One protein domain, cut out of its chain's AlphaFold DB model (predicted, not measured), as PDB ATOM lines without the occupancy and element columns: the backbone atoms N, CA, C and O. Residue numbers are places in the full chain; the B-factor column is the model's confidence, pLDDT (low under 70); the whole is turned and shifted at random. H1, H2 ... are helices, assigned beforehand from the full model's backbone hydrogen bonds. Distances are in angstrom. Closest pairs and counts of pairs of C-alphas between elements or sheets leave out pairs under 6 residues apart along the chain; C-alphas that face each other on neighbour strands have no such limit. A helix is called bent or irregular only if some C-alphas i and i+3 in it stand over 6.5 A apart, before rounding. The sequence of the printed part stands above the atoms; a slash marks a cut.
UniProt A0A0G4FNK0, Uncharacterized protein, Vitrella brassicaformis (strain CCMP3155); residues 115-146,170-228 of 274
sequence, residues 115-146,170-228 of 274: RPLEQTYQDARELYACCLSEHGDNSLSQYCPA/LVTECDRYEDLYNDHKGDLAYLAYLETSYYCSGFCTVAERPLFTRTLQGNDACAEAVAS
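What this domain is: This is residues 115 to 146 and 170 to 228 of the 274 residues of an uncharacterized protein of Vitrella brassicaformis (strain CCMP3155) (UniProt A0A0G4FNK0). A long helix, H1, is crossed near its first residues by a sharply kinked helix, H2, and a short helix, H3, packs on the last residues of H2, at the far end from the kink. Between H2 and H3 a long stretch with no named element, residues 199 to 221, loops out and folds back. The printed part has 91 residues with three named helices, in the order H1, H2, H3 along the chain, and no named strand; the class is all helix. It is compact, with a radius of gyration of the C-alphas of 12.3 A, and its C-alphas span 37 by 26 by 21 A along their three main axes.

How they stand to each other: H1, residues 115 to 134, touches H2, residues 177 to 198; the closest C-alphas of the two are those of Leu 117 and Asp 187, 5.8 A apart. Their lines are about perpendicular, at 78 degrees, and their centres are 11.1 A apart. H2 has a kink of 109 degrees near residue 184 and is irregular: C-alphas 183 and 186 are 8.9 A apart, and its line is a rough one. With residues 194 to 198 alone, H2 touches H3, residues 222 to 228, where the closest C-alphas are those of Leu 194 and Cys 222, 6.4 A apart. H2 and H3 run the same way at a steep tilt of 44 degrees. H1 and H3 are apart. In H1 and H3 every pair of O i and N i+4 is within hydrogen-bond range; in H2 it is 16 of 18.

Where its parts are: H1 begins at C-alpha 115, at (96.828, 84.948, 72.129), and ends at C-alpha 134, at (87.332, 84.050, 44.898), a length of 28.9 A. H2, from Tyr 177 to Tyr 198, is the longest helix by residues, with 22, and measures 22.5 A from first to last C-alpha. H3 runs from Cys 222 to Ser 228, where C-alpha 228 stands at (104.335, 67.599, 73.580).

The domain as a whole: The two C-alphas farthest apart are those of Ala 146 and Ser 228, at 38.0 A. Residues 147 to 169 are not printed, and C-alphas 146 and 170 are 21.3 A apart across this cut, which falls in the link from H1 to H2. The link from H2 to H3, 23 residues, is long; its C-alphas lie 4 to 15 A from the mean of all C-alphas. Residues 135 to 146, after H1, also hold no named element, and their C-alphas lie 12 to 19 A from that mean. The mean pLDDT of the printed part is 95.6, and no printed residue is under 70.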
ATOM      1  N   ARG A 115      97.783  84.056  72.796       97.06
ATOM      2  CA  ARG A 115      96.828  84.948  72.129       97.06
ATOM      3  C   ARG A 115      97.333  85.624  70.842       97.06
ATOM      4  O   ARG A 115      96.583  85.582  69.876       97.06
ATOM      5  N   PRO A 116      98.523  86.260  70.775       97.69
ATOM      6  CA  PRO A 116      98.962  86.915  69.535       97.69
ATOM      7  C   PRO A 116      99.188  85.922  68.386       97.69
ATOM      8  O   PRO A 116      98.868  86.231  67.240       97.69
ATOM      9  N   LEU A 117      99.675  84.719  68.697       97.75
ATOM     10  CA  LEU A 117      99.908  83.673  67.706       97.75
ATOM     11  C   LEU A 117      98.585  83.090  67.190       97.75
ATOM     12  O   LEU A 117      98.421  82.913  65.988       97.75
ATOM     13  N   GLU A 118      97.623  82.864  68.090       97.50
ATOM     14  CA  GLU A 118      96.261  82.463  67.722       97.50
ATOM     15  C   GLU A 118      95.567  83.539  66.883       97.50
ATOM     16  O   GLU A 118      94.971  83.223  65.861       97.50
ATOM     17  N   GLN A 119      95.678  84.813  67.267       97.88
ATOM     18  CA  GLN A 119      95.104  85.917  66.499       97.88
ATOM     19  C   GLN A 119      95.690  85.966  65.084       97.88
ATOM     20  O   GLN A 119      94.938  85.955  64.118       97.88
ATOM     21  N   THR A 120      97.018  85.898  64.964       98.06
ATOM     22  CA  THR A 120      97.705  85.845  63.664       98.06
ATOM     23  C   THR A 120      97.236  84.653  62.822       98.06
ATOM     24  O   THR A 120      97.056  84.773  61.610       98.06
ATOM     25  N   TYR A 121      97.026  83.494  63.453       98.00
ATOM     26  CA  TYR A 121      96.487  82.320  62.773       98.00
ATOM     27  C   TYR A 121      95.060  82.565  62.254       98.00
ATOM     28  O   TYR A 121      94.759  82.214  61.113       98.00
ATOM     29  N   GLN A 122      94.188  83.179  63.058       97.50
ATOM     30  CA  GLN A 122      92.820  83.502  62.638       97.50
ATOM     31  C   GLN A 122      92.796  84.535  61.506       97.50
ATOM     32  O   GLN A 122      92.059  84.337  60.545       97.50
ATOM     33  N   ASP A 123      93.653  85.558  61.555       97.44
ATOM     34  CA  ASP A 123      93.774  86.557  60.486       97.44
ATOM     35  C   ASP A 123      94.227  85.899  59.164       97.44
ATOM     36  O   ASP A 123      93.673  86.157  58.091       97.44
ATOM     37  N   ALA A 124      95.187  84.967  59.235       98.00
ATOM     38  CA  ALA A 124      95.623  84.181  58.080       98.00
ATOM     39  C   ALA A 124      94.521  83.252  57.552       98.00
ATOM     40  O   ALA A 124      94.379  83.071  56.341       98.00
ATOM     41  N   ARG A 125      93.719  82.674  58.449       97.31
ATOM     42  CA  ARG A 125      92.583  81.821  58.095       97.31
ATOM     43  C   ARG A 125      91.466  82.609  57.416       97.31
ATOM     44  O   ARG A 125      90.897  82.112  56.447       97.31
ATOM     45  N   GLU A 126      91.155  83.806  57.904       96.88
ATOM     46  CA  GLU A 126      90.187  84.717  57.285       96.88
ATOM     47  C   GLU A 126      90.631  85.087  55.865       96.88
ATOM     48  O   GLU A 126      89.867  84.921  54.911       96.88
ATOM     49  N   LEU A 127      91.899  85.484  55.706       96.75
ATOM     50  CA  LEU A 127      92.484  85.767  54.398       96.75
ATOM     51  C   LEU A 127      92.364  84.564  53.448       96.75
ATOM     52  O   LEU A 127      91.927  84.708  52.303       96.75
ATOM     53  N   TYR A 128      92.729  83.376  53.929       96.94
ATOM     54  CA  TYR A 128      92.667  82.146  53.148       96.94
ATOM     55  C   TYR A 128      91.231  81.787  52.742       96.94
ATOM     56  O   TYR A 128      90.981  81.416  51.597       96.94
ATOM     57  N   ALA A 129      90.264  81.956  53.646       95.94
ATOM     58  CA  ALA A 129      88.855  81.722  53.358       95.94
ATOM     59  C   ALA A 129      88.322  82.644  52.248       95.94
ATOM     60  O   ALA A 129      87.606  82.176  51.360       95.94
ATOM     61  N   CYS A 130      88.698  83.926  52.263       95.44
ATOM     62  CA  CYS A 130      88.324  84.859  51.200       95.44
ATOM     63  C   CYS A 130      88.948  84.470  49.853       95.44
ATOM     64  O   CYS A 130      88.241  84.361  48.852       95.44
ATOM     65  N   CYS A 131      90.240  84.153  49.854       95.56
ATOM     66  CA  CYS A 131      90.983  83.696  48.681       95.56
ATOM     67  C   CYS A 131      90.373  82.432  48.039       95.56
ATOM     68  O   CYS A 131      90.221  82.357  46.818       95.56
ATOM     69  N   LEU A 132      89.935  81.460  48.850       94.44
ATOM     70  CA  LEU A 132      89.232  80.268  48.361       94.44
ATOM     71  C   LEU A 132      87.887  80.607  47.708       94.44
ATOM     72  O   LEU A 132      87.563  80.056  46.653       94.44
ATOM     73  N   SER A 133      87.124  81.533  48.296       93.31
ATOM     74  CA  SER A 133      85.823  81.936  47.753       93.31
ATOM     75  C   SER A 133      85.941  82.649  46.400       93.31
ATOM     76  O   SER A 133      85.120  82.415  45.513       93.31
ATOM     77  N   GLU A 134      87.006  83.432  46.192       91.62
ATOM     78  CA  GLU A 134      87.332  84.050  44.898       91.62
ATOM     79  C   GLU A 134      87.635  83.001  43.816       91.62
ATOM     80  O   GLU A 134      87.319  83.204  42.644       91.62
ATOM     81  N   HIS A 135      88.163  81.842  44.218       91.06
ATOM     82  CA  HIS A 135      88.423  80.698  43.343       91.06
ATOM     83  C   HIS A 135      87.232  79.725  43.233       91.06
ATOM     84  O   HIS A 135      87.342  78.668  42.607       91.06
ATOM     85  N   GLY A 136      86.076  80.075  43.809       91.62
ATOM     86  CA  GLY A 136      84.850  79.278  43.751       91.62
ATOM     87  C   GLY A 136      84.760  78.134  44.769       91.62
ATOM     88  O   GLY A 136      83.805  77.357  44.705       91.62
ATOM     89  N   ASP A 137      85.700  78.021  45.715       91.88
ATOM     90  CA  ASP A 137      85.607  77.080  46.838       91.88
ATOM     91  C   ASP A 137      84.945  77.752  48.049       91.88
ATOM     92  O   ASP A 137      85.542  78.538  48.783       91.88
ATOM     93  N   ASN A 138      83.679  77.405  48.278       91.56
ATOM     94  CA  ASN A 138      82.877  77.956  49.367       91.56
ATOM     95  C   ASN A 138      82.993  77.161  50.680       91.56
ATOM     96  O   ASN A 138      82.206  77.404  51.594       91.56
ATOM     97  N   SER A 139      83.933  76.212  50.820       92.06
ATOM     98  CA  SER A 139      83.991  75.372  52.029       92.06
ATOM     99  C   SER A 139      84.268  76.157  53.314       92.06
ATOM    100  O   SER A 139      83.878  75.716  54.386       92.06
ATOM    101  N   LEU A 140      84.938  77.310  53.212       93.06
ATOM    102  CA  LEU A 140      85.274  78.176  54.349       93.06
ATOM    103  C   LEU A 140      84.574  79.542  54.294       93.06
ATOM    104  O   LEU A 140      84.975  80.458  55.006       93.06
ATOM    105  N   SER A 141      83.508  79.697  53.499       92.06
ATOM    106  CA  SER A 141      82.864  81.004  53.277       92.06
ATOM    107  C   SER A 141      82.343  81.670  54.558       92.06
ATOM    108  O   SER A 141      82.197  82.885  54.594       92.06
ATOM    109  N   GLN A 142      82.089  80.900  55.623       94.44
ATOM    110  CA  GLN A 142      81.699  81.426  56.937       94.44
ATOM    111  C   GLN A 142      82.769  82.334  57.569       94.44
ATOM    112  O   GLN A 142      82.427  83.202  58.369       94.44
ATOM    113  N   TYR A 143      84.043  82.131  57.230       93.69
ATOM    114  CA  TYR A 143      85.167  82.869  57.810       93.69
ATOM    115  C   TYR A 143      85.563  84.106  57.006       93.69
ATOM    116  O   TYR A 143      86.337  84.902  57.514       93.69
ATOM    117  N   CYS A 144      85.050  84.281  55.784       94.06
ATOM    118  CA  CYS A 144      85.291  85.492  55.007       94.06
ATOM    119  C   CYS A 144      84.165  86.499  55.286       94.06
ATOM    120  O   CYS A 144      83.037  86.285  54.822       94.06
ATOM    121  N   PRO A 145      84.400  87.578  56.056       90.94
ATOM    122  CA  PRO A 145      83.369  88.579  56.274       90.94
ATOM    123  C   PRO A 145      82.986  89.219  54.941       90.94
ATOM    124  O   PRO A 145      83.840  89.568  54.125       90.94
ATOM    125  N   ALA A 146      81.681  89.390  54.721       81.69
ATOM    126  CA  ALA A 146      81.198  90.078  53.533       81.69
ATOM    127  C   ALA A 146      81.844  91.474  53.467       81.69
ATOM    128  O   ALA A 146      81.838  92.186  54.480       81.69
ATOM    129  N   LEU A 170      97.606  77.463  48.520       96.56
ATOM    130  CA  LEU A 170      98.208  77.759  49.826       96.56
ATOM    131  C   LEU A 170      97.925  79.208  50.224       96.56
ATOM    132  O   LEU A 170      97.818  80.073  49.359       96.56
ATOM    133  N   VAL A 171      97.900  79.516  51.526       97.06
ATOM    134  CA  VAL A 171      97.693  80.908  51.982       97.06
ATOM    135  C   VAL A 171      98.760  81.865  51.433       97.06
ATOM    136  O   VAL A 171      98.483  83.036  51.197       97.06
ATOM    137  N   THR A 172      99.965  81.353  51.167       97.75
ATOM    138  CA  THR A 172     101.085  82.101  50.580       97.75
ATOM    139  C   THR A 172     100.862  82.505  49.122       97.75
ATOM    140  O   THR A 172     101.615  83.325  48.607       97.75
ATOM    141  N   GLU A 173      99.890  81.896  48.436       96.94
ATOM    142  CA  GLU A 173      99.551  82.162  47.031       96.94
ATOM    143  C   GLU A 173      98.439  83.225  46.894       96.94
ATOM    144  O   GLU A 173      98.106  83.616  45.780       96.94
ATOM    145  N   CYS A 174      97.875  83.708  48.005       96.75
ATOM    146  CA  CYS A 174      96.806  84.706  48.014       96.75
ATOM    147  C   CYS A 174      97.355  86.143  47.922       96.75
ATOM    148  O   CYS A 174      98.315  86.487  48.611       96.75
ATOM    149  N   ASP A 175      96.697  87.014  47.148       96.31
ATOM    150  CA  ASP A 175      97.198  88.357  46.791       96.31
ATOM    151  C   ASP A 175      97.548  89.258  47.992       96.31
ATOM    152  O   ASP A 175      98.501  90.030  47.933       96.31
ATOM    153  N   ARG A 176      96.809  89.157  49.107       95.75
ATOM    154  CA  ARG A 176      97.027  89.987  50.314       95.75
ATOM    155  C   ARG A 176      97.923  89.330  51.369       95.75
ATOM    156  O   ARG A 176      98.014  89.820  52.493       95.75
ATOM    157  N   TYR A 177      98.564  88.208  51.043       97.56
ATOM    158  CA  TYR A 177      99.434  87.514  51.991       97.56
ATOM    159  C   TYR A 177     100.662  88.346  52.367       97.56
ATOM    160  O   TYR A 177     101.083  88.314  53.519       97.56
ATOM    161  N   GLU A 178     101.223  89.112  51.426       97.94
ATOM    162  CA  GLU A 178     102.420  89.923  51.678       97.94
ATOM    163  C   GLU A 178     102.177  91.004  52.743       97.94
ATOM    164  O   GLU A 178     103.018  91.189  53.623       97.94
ATOM    165  N   ASP A 179     101.008  91.649  52.725       97.44
ATOM    166  CA  ASP A 179     100.612  92.637  53.736       97.44
ATOM    167  C   ASP A 179     100.566  91.995  55.130       97.44
ATOM    168  O   ASP A 179     101.246  92.441  56.058       97.44
ATOM    169  N   LEU A 180      99.847  90.872  55.252       97.69
ATOM    170  CA  LEU A 180      99.731  90.130  56.507       97.69
ATOM    171  C   LEU A 180     101.097  89.599  56.984       97.69
ATOM    172  O   LEU A 180     101.401  89.615  58.179       97.69
ATOM    173  N   TYR A 181     101.946  89.152  56.054       98.06
ATOM    174  CA  TYR A 181     103.298  88.682  56.344       98.06
ATOM    175  C   TYR A 181     104.200  89.791  56.877       98.06
ATOM    176  O   TYR A 181     104.987  89.545  57.791       98.06
ATOM    177  N   ASN A 182     104.097  91.006  56.345       98.00
ATOM    178  CA  ASN A 182     104.884  92.136  56.828       98.00
ATOM    179  C   ASN A 182     104.472  92.556  58.246       98.00
ATOM    180  O   ASN A 182     105.351  92.847  59.063       98.00
ATOM    181  N   ASP A 183     103.178  92.489  58.562       98.12
ATOM    182  CA  ASP A 183     102.652  92.819  59.890       98.12
ATOM    183  C   ASP A 183     102.984  91.741  60.942       98.12
ATOM    184  O   ASP A 183     103.324  92.061  62.085       98.12
ATOM    185  N   HIS A 184     102.964  90.458  60.552       97.81
ATOM    186  CA  HIS A 184     103.074  89.313  61.470       97.81
ATOM    187  C   HIS A 184     104.208  88.331  61.134       97.81
ATOM    188  O   HIS A 184     104.127  87.133  61.421       97.81
ATOM    189  N   LYS A 185     105.310  88.824  60.557       97.81
ATOM    190  CA  LYS A 185     106.409  88.005  60.011       97.81
ATOM    191  C   LYS A 185     106.888  86.872  60.923       97.81
ATOM    192  O   LYS A 185     107.094  85.751  60.463       97.81
ATOM    193  N   GLY A 186     107.127  87.179  62.201       97.62
ATOM    194  CA  GLY A 186     107.661  86.214  63.167       97.62
ATOM    195  C   GLY A 186     106.679  85.090  63.491       97.62
ATOM    196  O   GLY A 186     107.073  83.925  63.526       97.62
ATOM    197  N   ASP A 187     105.408  85.443  63.668       98.50
ATOM    198  CA  ASP A 187     104.342  84.521  64.052       98.50
ATOM    199  C   ASP A 187     103.929  83.642  62.867       98.50
ATOM    200  O   ASP A 187     103.864  82.424  63.008       98.50
ATOM    201  N   LEU A 188     103.782  84.214  61.667       98.44
ATOM    202  CA  LEU A 188     103.471  83.451  60.453       98.44
ATOM    203  C   LEU A 188     104.593  82.493  60.052       98.44
ATOM    204  O   LEU A 188     104.322  81.347  59.698       98.44
ATOM    205  N   ALA A 189     105.855  82.925  60.139       98.31
ATOM    206  CA  ALA A 189     106.985  82.035  59.880       98.31
ATOM    207  C   ALA A 189     107.025  80.869  60.881       98.31
ATOM    208  O   ALA A 189     107.379  79.747  60.511       98.31
ATOM    209  N   TYR A 190     106.651  81.122  62.139       98.50
ATOM    210  CA  TYR A 190     106.569  80.077  63.147       98.50
ATOM    211  C   TYR A 190     105.385  79.131  62.902       98.50
ATOM    212  O   TYR A 190     105.587  77.922  62.919       98.50
ATOM    213  N   LEU A 191     104.190  79.640  62.583       98.38
ATOM    214  CA  LEU A 191     103.025  78.820  62.225       98.38
ATOM    215  C   LEU A 191     103.306  77.926  61.011       98.38
ATOM    216  O   LEU A 191     103.046  76.726  61.060       98.38
ATOM    217  N   ALA A 192     103.921  78.477  59.963       98.19
ATOM    218  CA  ALA A 192     104.338  77.704  58.797       98.19
ATOM    219  C   ALA A 192     105.340  76.599  59.173       98.19
ATOM    220  O   ALA A 192     105.221  75.463  58.710       98.19
ATOM    221  N   TYR A 193     106.305  76.898  60.052       98.06
ATOM    222  CA  TYR A 193     107.224  75.894  60.596       98.06
ATOM    223  C   TYR A 193     106.484  74.790  61.366       98.06
ATOM    224  O   TYR A 193     106.844  73.619  61.229       98.06
ATOM    225  N   LEU A 194     105.458  75.138  62.150       97.88
ATOM    226  CA  LEU A 194     104.689  74.165  62.922       97.88
ATOM    227  C   LEU A 194     103.928  73.195  62.019       97.88
ATOM    228  O   LEU A 194     104.108  71.986  62.159       97.88
ATOM    229  N   GLU A 195     103.149  73.704  61.064       97.56
ATOM    230  CA  GLU A 195     102.381  72.850  60.149       97.56
ATOM    231  C   GLU A 195     103.299  71.952  59.305       97.56
ATOM    232  O   GLU A 195     103.027  70.764  59.133       97.56
ATOM    233  N   THR A 196     104.426  72.490  58.824       96.56
ATOM    234  CA  THR A 196     105.368  71.730  57.983       96.56
ATOM    235  C   THR A 196     106.193  70.702  58.756       96.56
ATOM    236  O   THR A 196     106.496  69.641  58.214       96.56
ATOM    237  N   SER A 197     106.563  70.982  60.010       96.75
ATOM    238  CA  SER A 197     107.435  70.096  60.799       96.75
ATOM    239  C   SER A 197     106.666  69.075  61.634       96.75
ATOM    240  O   SER A 197     107.190  67.992  61.899       96.75
ATOM    241  N   TYR A 198     105.450  69.418  62.071       96.81
ATOM    242  CA  TYR A 198     104.642  68.591  62.974       96.81
ATOM    243  C   TYR A 198     103.383  68.013  62.330       96.81
ATOM    244  O   TYR A 198     102.687  67.254  62.996       96.81
ATOM    245  N   TYR A 199     103.098  68.322  61.058       96.50
ATOM    246  CA  TYR A 199     101.917  67.829  60.330       96.50
ATOM    247  C   TYR A 199     100.585  68.116  61.046       96.50
ATOM    248  O   TYR A 199      99.613  67.376  60.896       96.50
ATOM    249  N   CYS A 200     100.552  69.186  61.835       97.19
ATOM    250  CA  CYS A 200      99.371  69.683  62.527       97.19
ATOM    251  C   CYS A 200      98.616  70.695  61.654       97.19
ATOM    252  O   CYS A 200      99.120  71.148  60.625       97.19
ATOM    253  N   SER A 201      97.402  71.051  62.066       97.00
ATOM    254  CA  SER A 201      96.614  72.107  61.423       97.00
ATOM    255  C   SER A 201      95.873  72.909  62.477       97.00
ATOM    256  O   SER A 201      95.473  72.363  63.510       97.00
ATOM    257  N   GLY A 202      95.683  74.205  62.236       96.81
ATOM    258  CA  GLY A 202      95.188  75.056  63.306       96.81
ATOM    259  C   GLY A 202      96.240  75.322  64.371       96.81
ATOM    260  O   GLY A 202      97.217  74.589  64.501       96.81
ATOM    261  N   PHE A 203      96.047  76.371  65.164       97.56
ATOM    262  CA  PHE A 203      96.902  76.591  66.323       97.56
ATOM    263  C   PHE A 203      96.265  76.019  67.590       97.56
ATOM    264  O   PHE A 203      96.729  74.986  68.072       97.56
ATOM    265  N   CYS A 204      95.182  76.615  68.093       97.62
ATOM    266  CA  CYS A 204      94.537  76.147  69.330       97.62
ATOM    267  C   CYS A 204      93.420  75.126  69.133       97.62
ATOM    268  O   CYS A 204      93.136  74.319  70.014       97.62
ATOM    269  N   THR A 205      92.785  75.155  67.968       96.69
ATOM    270  CA  THR A 205      91.798  74.160  67.553       96.69
ATOM    271  C   THR A 205      92.232  73.588  66.223       96.69
ATOM    272  O   THR A 205      92.827  74.302  65.420       96.69
ATOM    273  N   VAL A 206      91.946  72.310  66.003       97.00
ATOM    274  CA  VAL A 206      92.255  71.630  64.745       97.00
ATOM    275  C   VAL A 206      91.493  72.321  63.618       97.00
ATOM    276  O   VAL A 206      90.283  72.538  63.726       97.00
ATOM    277  N   ALA A 207      92.190  72.683  62.546       95.62
ATOM    278  CA  ALA A 207      91.556  73.273  61.375       95.62
ATOM    279  C   ALA A 207      91.182  72.193  60.357       95.62
ATOM    280  O   ALA A 207      91.866  71.190  60.202       95.62
ATOM    281  N   GLU A 208      90.102  72.412  59.609       93.38
ATOM    282  CA  GLU A 208      89.686  71.476  58.553       93.38
ATOM    283  C   GLU A 208      90.689  71.407  57.395       93.38
ATOM    284  O   GLU A 208      90.747  70.412  56.671       93.38
ATOM    285  N   ARG A 209      91.462  72.481  57.197       93.62
ATOM    286  CA  ARG A 209      92.498  72.583  56.173       93.62
ATOM    287  C   ARG A 209      93.748  73.257  56.750       93.62
ATOM    288  O   ARG A 209      93.598  74.249  57.465       93.62
ATOM    289  N   PRO A 210      94.951  72.752  56.428       96.06
ATOM    290  CA  PRO A 210      96.200  73.450  56.715       96.06
ATOM    291  C   PRO A 210      96.307  74.731  55.876       96.06
ATOM    292  O   PRO A 210      95.743  74.810  54.781       96.06
ATOM    293  N   LEU A 211      97.041  75.723  56.381       97.00
ATOM    294  CA  LEU A 211      97.274  76.987  55.675       97.00
ATOM    295  C   LEU A 211      98.557  76.950  54.832       97.00
ATOM    296  O   LEU A 211      98.607  77.526  53.743       97.00
ATOM    297  N   PHE A 212      99.596  76.274  55.329       97.38
ATOM    298  CA  PHE A 212     100.968  76.345  54.813       97.38
ATOM    299  C   PHE A 212     101.467  75.041  54.181       97.38
ATOM    300  O   PHE A 212     102.554  75.015  53.602       97.38
ATOM    301  N   THR A 213     100.700  73.957  54.271       95.94
ATOM    302  CA  THR A 213     101.017  72.672  53.636       95.94
ATOM    303  C   THR A 213      99.844  72.179  52.798       95.94
ATOM    304  O   THR A 213      98.700  72.510  53.072       95.94
ATOM    305  N   ARG A 214     100.112  71.390  51.754       93.81
ATOM    306  CA  ARG A 214      99.063  70.812  50.889       93.81
ATOM    307  C   ARG A 214      98.519  69.492  51.432       93.81
ATOM    308  O   ARG A 214      97.421  69.075  51.093       93.81
ATOM    309  N   THR A 215      99.294  68.817  52.275       89.00
ATOM    310  CA  THR A 215      98.933  67.508  52.818       89.00
ATOM    311  C   THR A 215      98.412  67.665  54.238       89.00
ATOM    312  O   THR A 215      99.187  67.935  55.154       89.00
ATOM    313  N   LEU A 216      97.111  67.448  54.432       82.38
ATOM    314  CA  LEU A 216      96.548  67.256  55.765       82.38
ATOM    315  C   LEU A 216      96.895  65.834  56.224       82.38
ATOM    316  O   LEU A 216      96.367  64.864  55.680       82.38
ATOM    317  N   GLN A 217      97.806  65.704  57.189       81.06
ATOM    318  CA  GLN A 217      98.240  64.392  57.684       81.06
ATOM    319  C   GLN A 217      98.137  64.233  59.209       81.06
ATOM    320  O   GLN A 217      98.664  63.271  59.759       81.06
ATOM    321  N   GLY A 218      97.400  65.111  59.890       83.44
ATOM    322  CA  GLY A 218      97.224  65.055  61.339       83.44
ATOM    323  C   GLY A 218      95.861  65.565  61.790       83.44
ATOM    324  O   GLY A 218      95.247  66.397  61.126       83.44
ATOM    325  N   ASN A 219      95.415  65.046  62.935       92.25
ATOM    326  CA  ASN A 219      94.181  65.452  63.614       92.25
ATOM    327  C   ASN A 219      94.462  66.320  64.849       92.25
ATOM    328  O   ASN A 219      93.541  66.584  65.615       92.25
ATOM    329  N   ASP A 220      95.713  66.735  65.049       96.69
ATOM    330  CA  ASP A 220      96.143  67.443  66.251       96.69
ATOM    331  C   ASP A 220      96.299  68.938  65.955       96.69
ATOM    332  O   ASP A 220      96.760  69.343  64.878       96.69
ATOM    333  N   ALA A 221      95.931  69.764  66.933       97.38
ATOM    334  CA  ALA A 221      96.152  71.200  66.870       97.38
ATOM    335  C   ALA A 221      97.649  71.488  67.070       97.38
ATOM    336  O   ALA A 221      98.322  70.816  67.860       97.38
ATOM    337  N   CYS A 222      98.201  72.500  66.396       98.06
ATOM    338  CA  CYS A 222      99.636  72.760  66.504       98.06
ATOM    339  C   CYS A 222     100.087  73.124  67.928       98.06
ATOM    340  O   CYS A 222     101.219  72.809  68.297       98.06
ATOM    341  N   ALA A 223      99.225  73.718  68.761       97.81
ATOM    342  CA  ALA A 223      99.543  73.992  70.162       97.81
ATOM    343  C   ALA A 223      99.797  72.703  70.972       97.81
ATOM    344  O   ALA A 223     100.748  72.652  71.755       97.81
ATOM    345  N   GLU A 224      99.029  71.637  70.727       97.62
ATOM    346  CA  GLU A 224      99.214  70.333  71.376       97.62
ATOM    347  C   GLU A 224     100.533  69.674  70.951       97.62
ATOM    348  O   GLU A 224     101.310  69.216  71.799       97.62
ATOM    349  N   ALA A 225     100.847  69.713  69.651       97.38
ATOM    350  CA  ALA A 225     102.120  69.219  69.130       97.38
ATOM    351  C   ALA A 225     103.315  69.950  69.773       97.38
ATOM    352  O   ALA A 225     104.272  69.316  70.232       97.38
ATOM    353  N   VAL A 226     103.244  71.281  69.887       97.88
ATOM    354  CA  VAL A 226     104.276  72.088  70.555       97.88
ATOM    355  C   VAL A 226     104.374  71.752  72.042       97.88
ATOM    356  O   VAL A 226     105.485  71.586  72.550       97.88
ATOM    357  N   ALA A 227     103.249  71.607  72.746       97.81
ATOM    358  CA  ALA A 227     103.242  71.244  74.162       97.81
ATOM    359  C   ALA A 227     103.941  69.897  74.405       97.81
ATOM    360  O   ALA A 227     104.755  69.774  75.326       97.81
ATOM    361  N   SER A 228     103.681  68.910  73.543       97.06
ATOM    362  CA  SER A 228     104.335  67.599  73.580       97.06
ATOM    363  C   SER A 228     105.852  67.705  73.379       97.06
ATOM    364  O   SER A 228     106.635  67.111  74.129       97.06
TER     365      SER A 228